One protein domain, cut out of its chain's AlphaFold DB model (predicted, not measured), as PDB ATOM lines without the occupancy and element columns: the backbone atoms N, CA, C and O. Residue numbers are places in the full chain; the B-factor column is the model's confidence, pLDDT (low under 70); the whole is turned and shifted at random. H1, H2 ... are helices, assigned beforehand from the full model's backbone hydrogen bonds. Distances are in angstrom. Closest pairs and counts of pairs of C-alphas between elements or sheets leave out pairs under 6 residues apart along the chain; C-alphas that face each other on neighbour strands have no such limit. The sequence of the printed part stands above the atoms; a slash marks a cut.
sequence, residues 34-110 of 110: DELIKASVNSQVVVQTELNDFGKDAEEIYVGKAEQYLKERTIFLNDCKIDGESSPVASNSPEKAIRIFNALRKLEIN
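AT A GLANCE: This is residues 34 to 110 of the 110 residues of an uncharacterized protein of Eubacterium sp. AM46-8 (UniProt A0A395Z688). Three helices lie nearly parallel in one flat layer: H1 is in the middle, H2 folds back along one side of it as a helical hairpin, and H3 is on its other side, shifted along so that the first part of H3 meets the later part of H1 and residues 103 to 110 stick out. A long stretch with no named element, residues 74 to 93, passes over one face of the hairpin on its way from H2 to H3. The printed part has 77 residues with three named helices, H1, H2 and H3 in chain order, and no named strand; the class is all helix. It is only just loose, close to compact, with a radius of gyration of the C-alphas of 14.0 A, and spans 49 by 30 by 14 A.

HOW THE PARTS SIT: Start at H1, residues 34 to 52, and go on to H2, residues 56 to 73: they touch, closest at the C-alphas of Lys 38 and Leu 70, 6.7 A apart. This hairpin runs opposite ways at a shallow tilt of 20 degrees. Next look at H3, residues 94 to 108, which touches H1 with residues 94 to 99 alone, beside residues 43 to 51 of H1; the closest C-alphas are those of Val 47 and Glu 95, 5.8 A apart. H1 and H3 run the same way at a shallow tilt of 11 degrees. H2 and H3 are apart. In H1, H2 and H3 every O i to N i+4 pair is within hydrogen-bond range.

IN THESE COORDINATES: Find C-alpha 34 at (-2.351, -28.509, -13.105); from there H1 runs 26.8 A to C-alpha 52. H2 begins at C-alpha 56, at (-15.731, -29.951, -37.351), and covers 25.9 A. H3 covers 20.9 A and ends at C-alpha 108, at (-16.440, -5.631, -43.732).

THE WHOLE: The two C-alphas farthest apart are those of Phe 76 and Asn 110, 49.4 A. The printed part has no cut; the link from H1 to H2 is tight, and that from H2 to H3 is long, with 20 residues. The mean pLDDT of the printed part is 71.0, and 32 residues are under 70, among them residues 78 to 100.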
ATOM      1  N   ASP A  34      -1.365 -27.857 -12.256       84.25
ATOM      2  CA  ASP A  34      -2.351 -28.509 -13.105       84.25
ATOM      3  C   ASP A  34      -3.446 -27.542 -13.569       84.25
ATOM      4  O   ASP A  34      -3.812 -27.552 -14.749       84.25
ATOM      5  N   GLU A  35      -3.919 -26.652 -12.689       83.56
ATOM      6  CA  GLU A  35      -4.846 -25.578 -13.072       83.56
ATOM      7  C   GLU A  35      -4.234 -24.632 -14.113       83.56
ATOM      8  O   GLU A  35      -4.891 -24.291 -15.100       83.56
ATOM      9  N   LEU A  36      -2.966 -24.242 -13.942       83.69
ATOM     10  CA  LEU A  36      -2.267 -23.362 -14.877       83.69
ATOM     11  C   LEU A  36      -2.103 -24.012 -16.257       83.69
ATOM     12  O   LEU A  36      -2.333 -23.359 -17.278       83.69
ATOM     13  N   ILE A  37      -1.726 -25.293 -16.304       84.00
ATOM     14  CA  ILE A  37      -1.618 -26.038 -17.565       84.00
ATOM     15  C   ILE A  37      -2.986 -26.153 -18.231       84.00
ATOM     16  O   ILE A  37      -3.096 -25.876 -19.426       84.00
ATOM     17  N   LYS A  38      -4.037 -26.491 -17.473       82.19
ATOM     18  CA  LYS A  38      -5.405 -26.565 -17.996       82.19
ATOM     19  C   LYS A  38      -5.859 -25.237 -18.594       82.19
ATOM     20  O   LYS A  38      -6.336 -25.221 -19.726       82.19
ATOM     21  N   ALA A  39      -5.670 -24.133 -17.877       78.75
ATOM     22  CA  ALA A  39      -6.037 -22.804 -18.354       78.75
ATOM     23  C   ALA A  39      -5.257 -22.409 -19.620       78.75
ATOM     24  O   ALA A  39      -5.844 -21.915 -20.579       78.75
ATOM     25  N   SER A  40      -3.948 -22.680 -19.651       80.12
ATOM     26  CA  SER A  40      -3.090 -22.381 -20.805       80.12
ATOM     27  C   SER A  40      -3.505 -23.159 -22.055       80.12
ATOM     28  O   SER A  40      -3.633 -22.580 -23.135       80.12
ATOM     29  N   VAL A  41      -3.749 -24.463 -21.916       82.06
ATOM     30  CA  VAL A  41      -4.156 -25.312 -23.041       82.06
ATOM     31  C   VAL A  41      -5.560 -24.946 -23.514       82.06
ATOM     32  O   VAL A  41      -5.767 -24.831 -24.718       82.06
ATOM     33  N   ASN A  42      -6.499 -24.683 -22.600       80.06
ATOM     34  CA  ASN A  42      -7.844 -24.238 -22.970       80.06
ATOM     35  C   ASN A  42      -7.806 -22.924 -23.765       80.06
ATOM     36  O   ASN A  42      -8.428 -22.814 -24.817       80.06
ATOM     37  N   SER A  43      -7.005 -21.957 -23.309       74.62
ATOM     38  CA  SER A  43      -6.819 -20.680 -24.003       74.62
ATOM     39  C   SER A  43      -6.260 -20.866 -25.415       74.62
ATOM     40  O   SER A  43      -6.793 -20.322 -26.383       74.62
ATOM     41  N   GLN A  44      -5.227 -21.701 -25.566       77.31
ATOM     42  CA  GLN A  44      -4.648 -22.004 -26.876       77.31
ATOM     43  C   GLN A  44      -5.646 -22.689 -27.808       77.31
ATOM     44  O   GLN A  44      -5.696 -22.342 -28.986       77.31
ATOM     45  N   VAL A  45      -6.459 -23.614 -27.289       78.81
ATOM     46  CA  VAL A  45      -7.493 -24.291 -28.078       78.81
ATOM     47  C   VAL A  45      -8.536 -23.303 -28.577       78.81
ATOM     48  O   VAL A  45      -8.768 -23.247 -29.781       78.81
ATOM     49  N   VAL A  46      -9.091 -22.462 -27.701       74.81
ATOM     50  CA  VAL A  46     -10.082 -21.445 -28.092       74.81
ATOM     51  C   VAL A  46      -9.509 -20.494 -29.145       74.81
ATOM     52  O   VAL A  46     -10.135 -20.264 -30.178       74.81
ATOM     53  N   VAL A  47      -8.293 -19.984 -28.931       73.56
ATOM     54  CA  VAL A  47      -7.618 -19.089 -29.881       73.56
ATOM     55  C   VAL A  47      -7.400 -19.768 -31.231       73.56
ATOM     56  O   VAL A  47      -7.674 -19.170 -32.269       73.56
ATOM     57  N   GLN A  48      -6.909 -21.007 -31.240       70.62
ATOM     58  CA  GLN A  48      -6.611 -21.724 -32.475       70.62
ATOM     59  C   GLN A  48      -7.898 -22.039 -33.245       70.62
ATOM     60  O   GLN A  48      -7.937 -21.806 -34.454       70.62
ATOM     61  N   THR A  49      -8.951 -22.495 -32.559       72.25
ATOM     62  CA  THR A  49     -10.260 -22.765 -33.165       72.25
ATOM     63  C   THR A  49     -10.852 -21.510 -33.802       72.25
ATOM     64  O   THR A  49     -11.280 -21.546 -34.955       72.25
ATOM     65  N   GLU A  50     -10.810 -20.374 -33.102       69.75
ATOM     66  CA  GLU A  50     -11.350 -19.110 -33.614       69.75
ATOM     67  C   GLU A  50     -10.514 -18.500 -34.753       69.75
ATOM     68  O   GLU A  50     -11.059 -17.791 -35.602       69.75
ATOM     69  N   LEU A  51      -9.199 -18.739 -34.797       70.31
ATOM     70  CA  LEU A  51      -8.326 -18.167 -35.828       70.31
ATOM     71  C   LEU A  51      -8.362 -18.953 -37.145       70.31
ATOM     72  O   LEU A  51      -8.323 -18.344 -38.215       70.31
ATOM     73  N   ASN A  52      -8.397 -20.285 -37.063       69.25
ATOM     74  CA  ASN A  52      -8.213 -21.169 -38.218       69.25
ATOM     75  C   ASN A  52      -9.516 -21.649 -38.871       69.25
ATOM     76  O   ASN A  52      -9.420 -22.347 -39.876       69.25
ATOM     77  N   ASP A  53     -10.691 -21.288 -38.332       68.25
ATOM     78  CA  ASP A  53     -12.019 -21.700 -38.832       68.25
ATOM     79  C   ASP A  53     -12.030 -23.186 -39.235       68.25
ATOM     80  O   ASP A  53     -12.280 -23.559 -40.385       68.25
ATOM     81  N   PHE A  54     -11.614 -24.040 -38.294       68.56
ATOM     82  CA  PHE A  54     -11.482 -25.470 -38.550       68.56
ATOM     83  C   PHE A  54     -12.833 -26.061 -38.970       68.56
ATOM     84  O   PHE A  54     -13.882 -25.741 -38.416       68.56
ATOM     85  N   GLY A  55     -12.808 -26.997 -39.923       69.50
ATOM     86  CA  GLY A  55     -13.938 -27.905 -40.103       69.50
ATOM     87  C   GLY A  55     -14.121 -28.772 -38.852       69.50
ATOM     88  O   GLY A  55     -13.136 -29.111 -38.196       69.50
ATOM     89  N   LYS A  56     -15.365 -29.170 -38.553       73.81
ATOM     90  CA  LYS A  56     -15.731 -29.951 -37.351       73.81
ATOM     91  C   LYS A  56     -14.798 -31.133 -37.057       73.81
ATOM     92  O   LYS A  56     -14.380 -31.310 -35.920       73.81
ATOM     93  N   ASP A  57     -14.428 -31.896 -38.085       77.25
ATOM     94  CA  ASP A  57     -13.583 -33.086 -37.923       77.25
ATOM     95  C   ASP A  57     -12.142 -32.733 -37.507       77.25
ATOM     96  O   ASP A  57     -11.507 -33.443 -36.731       77.25
ATOM     97  N   ALA A  58     -11.608 -31.614 -38.007       77.50
ATOM     98  CA  ALA A  58     -10.256 -31.164 -37.683       77.50
ATOM     99  C   ALA A  58     -10.183 -30.520 -36.289       77.50
ATOM    100  O   ALA A  58      -9.167 -30.656 -35.605       77.50
ATOM    101  N   GLU A  59     -11.265 -29.865 -35.860       76.56
ATOM    102  CA  GLU A  59     -11.419 -29.341 -34.504       76.56
ATOM    103  C   GLU A  59     -11.439 -30.478 -33.473       76.56
ATOM    104  O   GLU A  59     -10.672 -30.441 -32.514       76.56
ATOM    105  N   GLU A  60     -12.225 -31.534 -33.703       79.12
ATOM    106  CA  GLU A  60     -12.307 -32.686 -32.794       79.12
ATOM    107  C   GLU A  60     -10.948 -33.384 -32.619       79.12
ATOM    108  O   GLU A  60     -10.530 -33.681 -31.497       79.12
ATOM    109  N   ILE A  61     -10.202 -33.578 -33.714       83.62
ATOM    110  CA  ILE A  61      -8.846 -34.151 -33.671       83.62
ATOM    111  C   ILE A  61      -7.890 -33.246 -32.881       83.62
ATOM    112  O   ILE A  61      -7.068 -33.733 -32.098       83.62
ATOM    113  N   TYR A  62      -7.973 -31.932 -33.088       80.75
ATOM    114  CA  TYR A  62      -7.116 -30.966 -32.409       80.75
ATOM    115  C   TYR A  62      -7.409 -30.905 -30.902       80.75
ATOM    116  O   TYR A  62      -6.479 -30.988 -30.095       80.75
ATOM    117  N   VAL A  63      -8.689 -30.858 -30.519       81.75
ATOM    118  CA  VAL A  63      -9.133 -30.912 -29.118       81.75
ATOM    119  C   VAL A  63      -8.696 -32.225 -28.469       81.75
ATOM    120  O   VAL A  63      -8.100 -32.197 -27.394       81.75
ATOM    121  N   GLY A  64      -8.867 -33.368 -29.142       83.69
ATOM    122  CA  GLY A  64      -8.420 -34.667 -28.628       83.69
ATOM    123  C   GLY A  64      -6.909 -34.726 -28.365       83.69
ATOM    124  O   GLY A  64      -6.466 -35.276 -27.354       83.69
ATOM    125  N   LYS A  65      -6.098 -34.094 -29.224       85.25
ATOM    126  CA  LYS A  65      -4.646 -33.975 -29.011       85.25
ATOM    127  C   LYS A  65      -4.307 -33.077 -27.818       85.25
ATOM    128  O   LYS A  65      -3.370 -33.374 -27.078       85.25
ATOM    129  N   ALA A  66      -5.057 -31.995 -27.625       83.06
ATOM    130  CA  ALA A  66      -4.887 -31.095 -26.489       83.06
ATOM    131  C   ALA A  66      -5.286 -31.763 -25.157       83.06
ATOM    132  O   ALA A  66      -4.573 -31.622 -24.164       83.06
ATOM    133  N   GLU A  67      -6.351 -32.570 -25.141       84.75
ATOM    134  CA  GLU A  67      -6.731 -33.385 -23.979       84.75
ATOM    135  C   GLU A  67      -5.675 -34.445 -23.642       84.75
ATOM    136  O   GLU A  67      -5.363 -34.667 -22.468       84.75
ATOM    137  N   GLN A  68      -5.090 -35.094 -24.657       85.25
ATOM    138  CA  GLN A  68      -3.981 -36.027 -24.453       85.25
ATOM    139  C   GLN A  68      -2.760 -35.315 -23.859       85.25
ATOM    140  O   GLN A  68      -2.169 -35.810 -22.899       85.25
ATOM    141  N   TYR A  69      -2.414 -34.136 -24.382       85.06
ATOM    142  CA  TYR A  69      -1.332 -33.322 -23.830       85.06
ATOM    143  C   TYR A  69      -1.585 -32.959 -22.362       85.06
ATOM    144  O   TYR A  69      -0.654 -33.018 -21.559       85.06
ATOM    145  N   LEU A  70      -2.830 -32.634 -21.993       85.62
ATOM    146  CA  LEU A  70      -3.191 -32.382 -20.598       85.62
ATOM    147  C   LEU A  70      -2.892 -33.602 -19.725       85.62
ATOM    148  O   LEU A  70      -2.165 -33.474 -18.746       85.62
ATOM    149  N   LYS A  71      -3.373 -34.788 -20.127       85.06
ATOM    150  CA  LYS A  71      -3.173 -36.043 -19.379       85.06
ATOM    151  C   LYS A  71      -1.703 -36.384 -19.165       85.06
ATOM    152  O   LYS A  71      -1.351 -36.935 -18.129       85.06
ATOM    153  N   GLU A  72      -0.850 -36.086 -20.141       85.31
ATOM    154  CA  GLU A  72       0.591 -36.347 -20.053       85.31
ATOM    155  C   GLU A  72       1.335 -35.343 -19.157       85.31
ATOM    156  O   GLU A  72       2.464 -35.613 -18.739       85.31
ATOM    157  N   ARG A  73       0.747 -34.171 -18.890       83.38
ATOM    158  CA  ARG A  73       1.416 -33.053 -18.209       83.38
ATOM    159  C   ARG A  73       0.866 -32.741 -16.824       83.38
ATOM    160  O   ARG A  73       1.601 -32.152 -16.036       83.38
ATOM    161  N   THR A  74      -0.370 -33.117 -16.520       79.81
ATOM    162  CA  THR A  74      -0.960 -32.952 -15.187       79.81
ATOM    163  C   THR A  74      -0.438 -33.996 -14.207       79.81
ATOM    164  O   THR A  74      -0.191 -35.142 -14.582       79.81
ATOM    165  N   ILE A  75      -0.280 -33.610 -12.943       79.75
ATOM    166  CA  ILE A  75       0.315 -34.443 -11.892       79.75
ATOM    167  C   ILE A  75      -0.765 -35.104 -11.019       79.75
ATOM    168  O   ILE A  75      -0.647 -36.281 -10.681       79.75
ATOM    169  N   PHE A  76      -1.820 -34.372 -10.663       77.62
ATOM    170  CA  PHE A  76      -2.926 -34.830  -9.813       77.62
ATOM    171  C   PHE A  76      -4.314 -34.645 -10.437       77.62
ATOM    172  O   PHE A  76      -5.297 -35.160  -9.895       77.62
ATOM    173  N   LEU A  77      -4.422 -33.937 -11.561       71.31
ATOM    174  CA  LEU A  77      -5.692 -33.709 -12.235       71.31
ATOM    175  C   LEU A  77      -6.263 -35.010 -12.822       71.31
ATOM    176  O   LEU A  77      -5.696 -35.600 -13.738       71.31
ATOM    177  N   ASN A  78      -7.434 -35.430 -12.336       64.81
ATOM    178  CA  ASN A  78      -8.152 -36.590 -12.880       64.81
ATOM    179  C   ASN A  78      -9.029 -36.239 -14.098       64.81
ATOM    180  O   ASN A  78      -9.262 -37.100 -14.944       64.81
ATOM    181  N   ASP A  79      -9.488 -34.987 -14.211       66.56
ATOM    182  CA  ASP A  79     -10.384 -34.534 -15.283       66.56
ATOM    183  C   ASP A  79      -9.687 -33.576 -16.256       66.56
ATOM    184  O   ASP A  79      -9.625 -32.356 -16.068       66.56
ATOM    185  N   CYS A  80      -9.206 -34.161 -17.351       63.75
ATOM    186  CA  CYS A  80      -8.494 -33.481 -18.433       63.75
ATOM    187  C   CYS A  80      -9.400 -33.011 -19.582       63.75
ATOM    188  O   CYS A  80      -8.917 -32.805 -20.692       63.75
ATOM    189  N   LYS A  81     -10.707 -32.869 -19.339       69.00
ATOM    190  CA  LYS A  81     -11.626 -32.343 -20.352       69.00
ATOM    191  C   LYS A  81     -11.399 -30.855 -20.577       69.00
ATOM    192  O   LYS A  81     -11.290 -30.086 -19.613       69.00
ATOM    193  N   ILE A  82     -11.365 -30.480 -21.849       64.44
ATOM    194  CA  ILE A  82     -11.308 -29.091 -22.288       64.44
ATOM    195  C   ILE A  82     -12.743 -28.593 -22.436       64.44
ATOM    196  O   ILE A  82     -13.518 -29.126 -23.224       64.44
ATOM    197  N   ASP A  83     -13.098 -27.594 -21.635       63.19
ATOM    198  CA  ASP A  83     -14.388 -26.921 -21.703       63.19
ATOM    199  C   ASP A  83     -14.153 -25.493 -22.200       63.19
ATOM    200  O   ASP A  83     -13.569 -24.655 -21.502       63.19
ATOM    201  N   GLY A  84     -14.576 -25.231 -23.437       53.97
ATOM    202  CA  GLY A  84     -14.419 -23.932 -24.089       53.97
ATOM    203  C   GLY A  84     -15.172 -22.796 -23.385       53.97
ATOM    204  O   GLY A  84     -14.889 -21.629 -23.658       53.97
ATOM    205  N   GLU A  85     -16.090 -23.109 -22.460       46.44
ATOM    206  CA  GLU A  85     -16.824 -22.119 -21.660       46.44
ATOM    207  C   GLU A  85     -16.224 -21.876 -20.268       46.44
ATOM    208  O   GLU A  85     -16.509 -20.848 -19.653       46.44
ATOM    209  N   SER A  86     -15.351 -22.758 -19.769       47.03
ATOM    210  CA  SER A  86     -14.837 -22.669 -18.398       47.03
ATOM    211  C   SER A  86     -13.551 -21.848 -18.258       47.03
ATOM    212  O   SER A  86     -12.926 -21.898 -17.199       47.03
ATOM    213  N   SER A  87     -13.097 -21.144 -19.303       44.88
ATOM    214  CA  SER A  87     -11.893 -20.305 -19.222       44.88
ATOM    215  C   SER A  87     -12.183 -19.072 -18.354       44.88
ATOM    216  O   SER A  87     -12.942 -18.194 -18.778       44.88
ATOM    217  N   PRO A  88     -11.612 -18.946 -17.139       45.78
ATOM    218  CA  PRO A  88     -11.830 -17.789 -16.293       45.78
ATOM    219  C   PRO A  88     -10.836 -16.705 -16.715       45.78
ATOM    220  O   PRO A  88      -9.947 -16.341 -15.950       45.78
ATOM    221  N   VAL A  89     -10.927 -16.201 -17.947       47.47
ATOM    222  CA  VAL A  89     -10.049 -15.111 -18.386       47.47
ATOM    223  C   VAL A  89     -10.883 -13.881 -18.691       47.47
ATOM    224  O   VAL A  89     -11.527 -13.718 -19.725       47.47
ATOM    225  N   ALA A  90     -10.865 -13.030 -17.670       44.53
ATOM    226  CA  ALA A  90     -11.386 -11.685 -17.581       44.53
ATOM    227  C   ALA A  90     -11.324 -10.905 -18.901       44.53
ATOM    228  O   ALA A  90     -10.331 -10.960 -19.618       44.53
ATOM    229  N   SER A  91     -12.400 -10.152 -19.142       45.66
ATOM    230  CA  SER A  91     -12.609  -8.882 -19.871       45.66
ATOM    231  C   SER A  91     -11.555  -8.270 -20.823       45.66
ATOM    232  O   SER A  91     -11.984  -7.495 -21.684       45.66
ATOM    233  N   ASN A  92     -10.268  -8.612 -20.730       50.78
ATOM    234  CA  ASN A  92      -9.111  -8.123 -21.488       50.78
ATOM    235  C   ASN A  92      -8.304  -9.250 -22.194       50.78
ATOM    236  O   ASN A  92      -7.163  -9.021 -22.590       50.78
ATOM    237  N   SER A  93      -8.859 -10.461 -22.326       55.59
ATOM    238  CA  SER A  93      -8.184 -11.611 -22.954       55.59
ATOM    239  C   SER A  93      -7.938 -11.434 -24.468       55.59
ATOM    240  O   SER A  93      -8.823 -10.911 -25.159       55.59
ATOM    241  N   PRO A  94      -6.809 -11.930 -25.023       60.25
ATOM    242  CA  PRO A  94      -6.615 -12.061 -26.471       60.25
ATOM    243  C   PRO A  94      -7.755 -12.820 -27.170       60.25
ATOM    244  O   PRO A  94      -8.081 -12.487 -28.304       60.25
ATOM    245  N   GLU A  95      -8.441 -13.743 -26.488       61.53
ATOM    246  CA  GLU A  95      -9.623 -14.444 -27.021       61.53
ATOM    247  C   GLU A  95     -10.753 -13.459 -27.353       61.53
ATOM    248  O   GLU A  95     -11.326 -13.469 -28.437       61.53
ATOM    249  N   LYS A  96     -11.032 -12.511 -26.452       62.78
ATOM    250  CA  LYS A  96     -12.056 -11.483 -26.677       62.78
ATOM    251  C   LYS A  96     -11.669 -10.546 -27.824       62.78
ATOM    252  O   LYS A  96     -12.537 -10.139 -28.594       62.78
ATOM    253  N   ALA A  97     -10.382 -10.217 -27.949       63.84
ATOM    254  CA  ALA A  97      -9.876  -9.416 -29.059       63.84
ATOM    255  C   ALA A  97     -10.024 -10.150 -30.402       63.84
ATOM    256  O   ALA A  97     -10.457  -9.538 -31.376       63.84
ATOM    257  N   ILE A  98      -9.746 -11.456 -30.440       67.81
ATOM    258  CA  ILE A  98      -9.916 -12.299 -31.631       67.81
ATOM    259  C   ILE A  98     -11.395 -12.417 -32.012       67.81
ATOM    260  O   ILE A  98     -11.732 -12.193 -33.174       67.81
ATOM    261  N   ARG A  99     -12.296 -12.647 -31.046       68.81
ATOM    262  CA  ARG A  99     -13.751 -12.639 -31.288       68.81
ATOM    263  C   ARG A  99     -14.229 -11.332 -31.906       68.81
ATOM    264  O   ARG A  99     -14.955 -11.355 -32.898       68.81
ATOM    265  N   ILE A 100     -13.816 -10.194 -31.340       69.31
ATOM    266  CA  ILE A 100     -14.177  -8.867 -31.858       69.31
ATOM    267  C   ILE A 100     -13.600  -8.670 -33.264       69.31
ATOM    268  O   ILE A 100     -14.330  -8.266 -34.165       69.31
ATOM    269  N   PHE A 101     -12.326  -8.998 -33.483       71.62
ATOM    270  CA  PHE A 101     -11.677  -8.881 -34.790       71.62
ATOM    271  C   PHE A 101     -12.369  -9.735 -35.863       71.62
ATOM    272  O   PHE A 101     -12.638  -9.255 -36.962       71.62
ATOM    273  N   ASN A 102     -12.725 -10.980 -35.543       68.56
ATOM    274  CA  ASN A 102     -13.458 -11.865 -36.447       68.56
ATOM    275  C   ASN A 102     -14.871 -11.358 -36.749       68.56
ATOM    276  O   ASN A 102     -15.317 -11.445 -37.894       68.56
ATOM    277  N   ALA A 103     -15.570 -10.813 -35.750       72.19
ATOM    278  CA  ALA A 103     -16.880 -10.202 -35.949       72.19
ATOM    279  C   ALA A 103     -16.797  -8.976 -36.873       72.19
ATOM    280  O   ALA A 103     -17.601  -8.854 -37.792       72.19
ATOM    281  N   LEU A 104     -15.792  -8.113 -36.682       73.56
ATOM    282  CA  LEU A 104     -15.544  -6.952 -37.544       73.56
ATOM    283  C   LEU A 104     -15.206  -7.369 -38.981       73.56
ATOM    284  O   LEU A 104     -15.813  -6.861 -39.917       73.56
ATOM    285  N   ARG A 105     -14.328  -8.362 -39.163       75.06
ATOM    286  CA  ARG A 105     -13.973  -8.901 -40.487       75.06
ATOM    287  C   ARG A 105     -15.193  -9.417 -41.257       75.06
ATOM    288  O   ARG A 105     -15.288  -9.217 -42.461       75.06
ATOM    289  N   LYS A 106     -16.137 -10.079 -40.576       73.00
ATOM    290  CA  LYS A 106     -17.388 -10.563 -41.193       73.00
ATOM    291  C   LYS A 106     -18.324  -9.428 -41.620       73.00
ATOM    292  O   LYS A 106     -19.090  -9.621 -42.556       73.00
ATOM    293  N   LEU A 107     -18.269  -8.275 -40.951       74.75
ATOM    294  CA  LEU A 107     -19.065  -7.093 -41.298       74.75
ATOM    295  C   LEU A 107     -18.472  -6.302 -42.471       74.75
ATOM    296  O   LEU A 107     -19.219  -5.646 -43.179       74.75
ATOM    297  N   GLU A 108     -17.157  -6.368 -42.677       63.56
ATOM    298  CA  GLU A 108     -16.440  -5.631 -43.732       63.56
ATOM    299  C   GLU A 108     -16.509  -6.314 -45.115       63.56
ATOM    300  O   GLU A 108     -16.212  -5.699 -46.134       63.56
ATOM    301  N   ILE A 109     -16.898  -7.595 -45.157       57.41
ATOM    302  CA  ILE A 109     -17.035  -8.401 -46.386       57.41
ATOM    303  C   ILE A 109     -18.468  -8.317 -46.971       57.41
ATOM    304  O   ILE A 109     -18.753  -8.928 -48.000       57.41
ATOM    305  N   ASN A 110     -19.367  -7.544 -46.352       47.50
ATOM    306  CA  ASN A 110     -20.756  -7.347 -46.787       47.50
ATOM    307  C   ASN A 110     -21.011  -5.892 -47.195       47.50
ATOM    308  O   ASN A 110     -21.851  -5.676 -48.096       47.50
TER     309      ASN A 110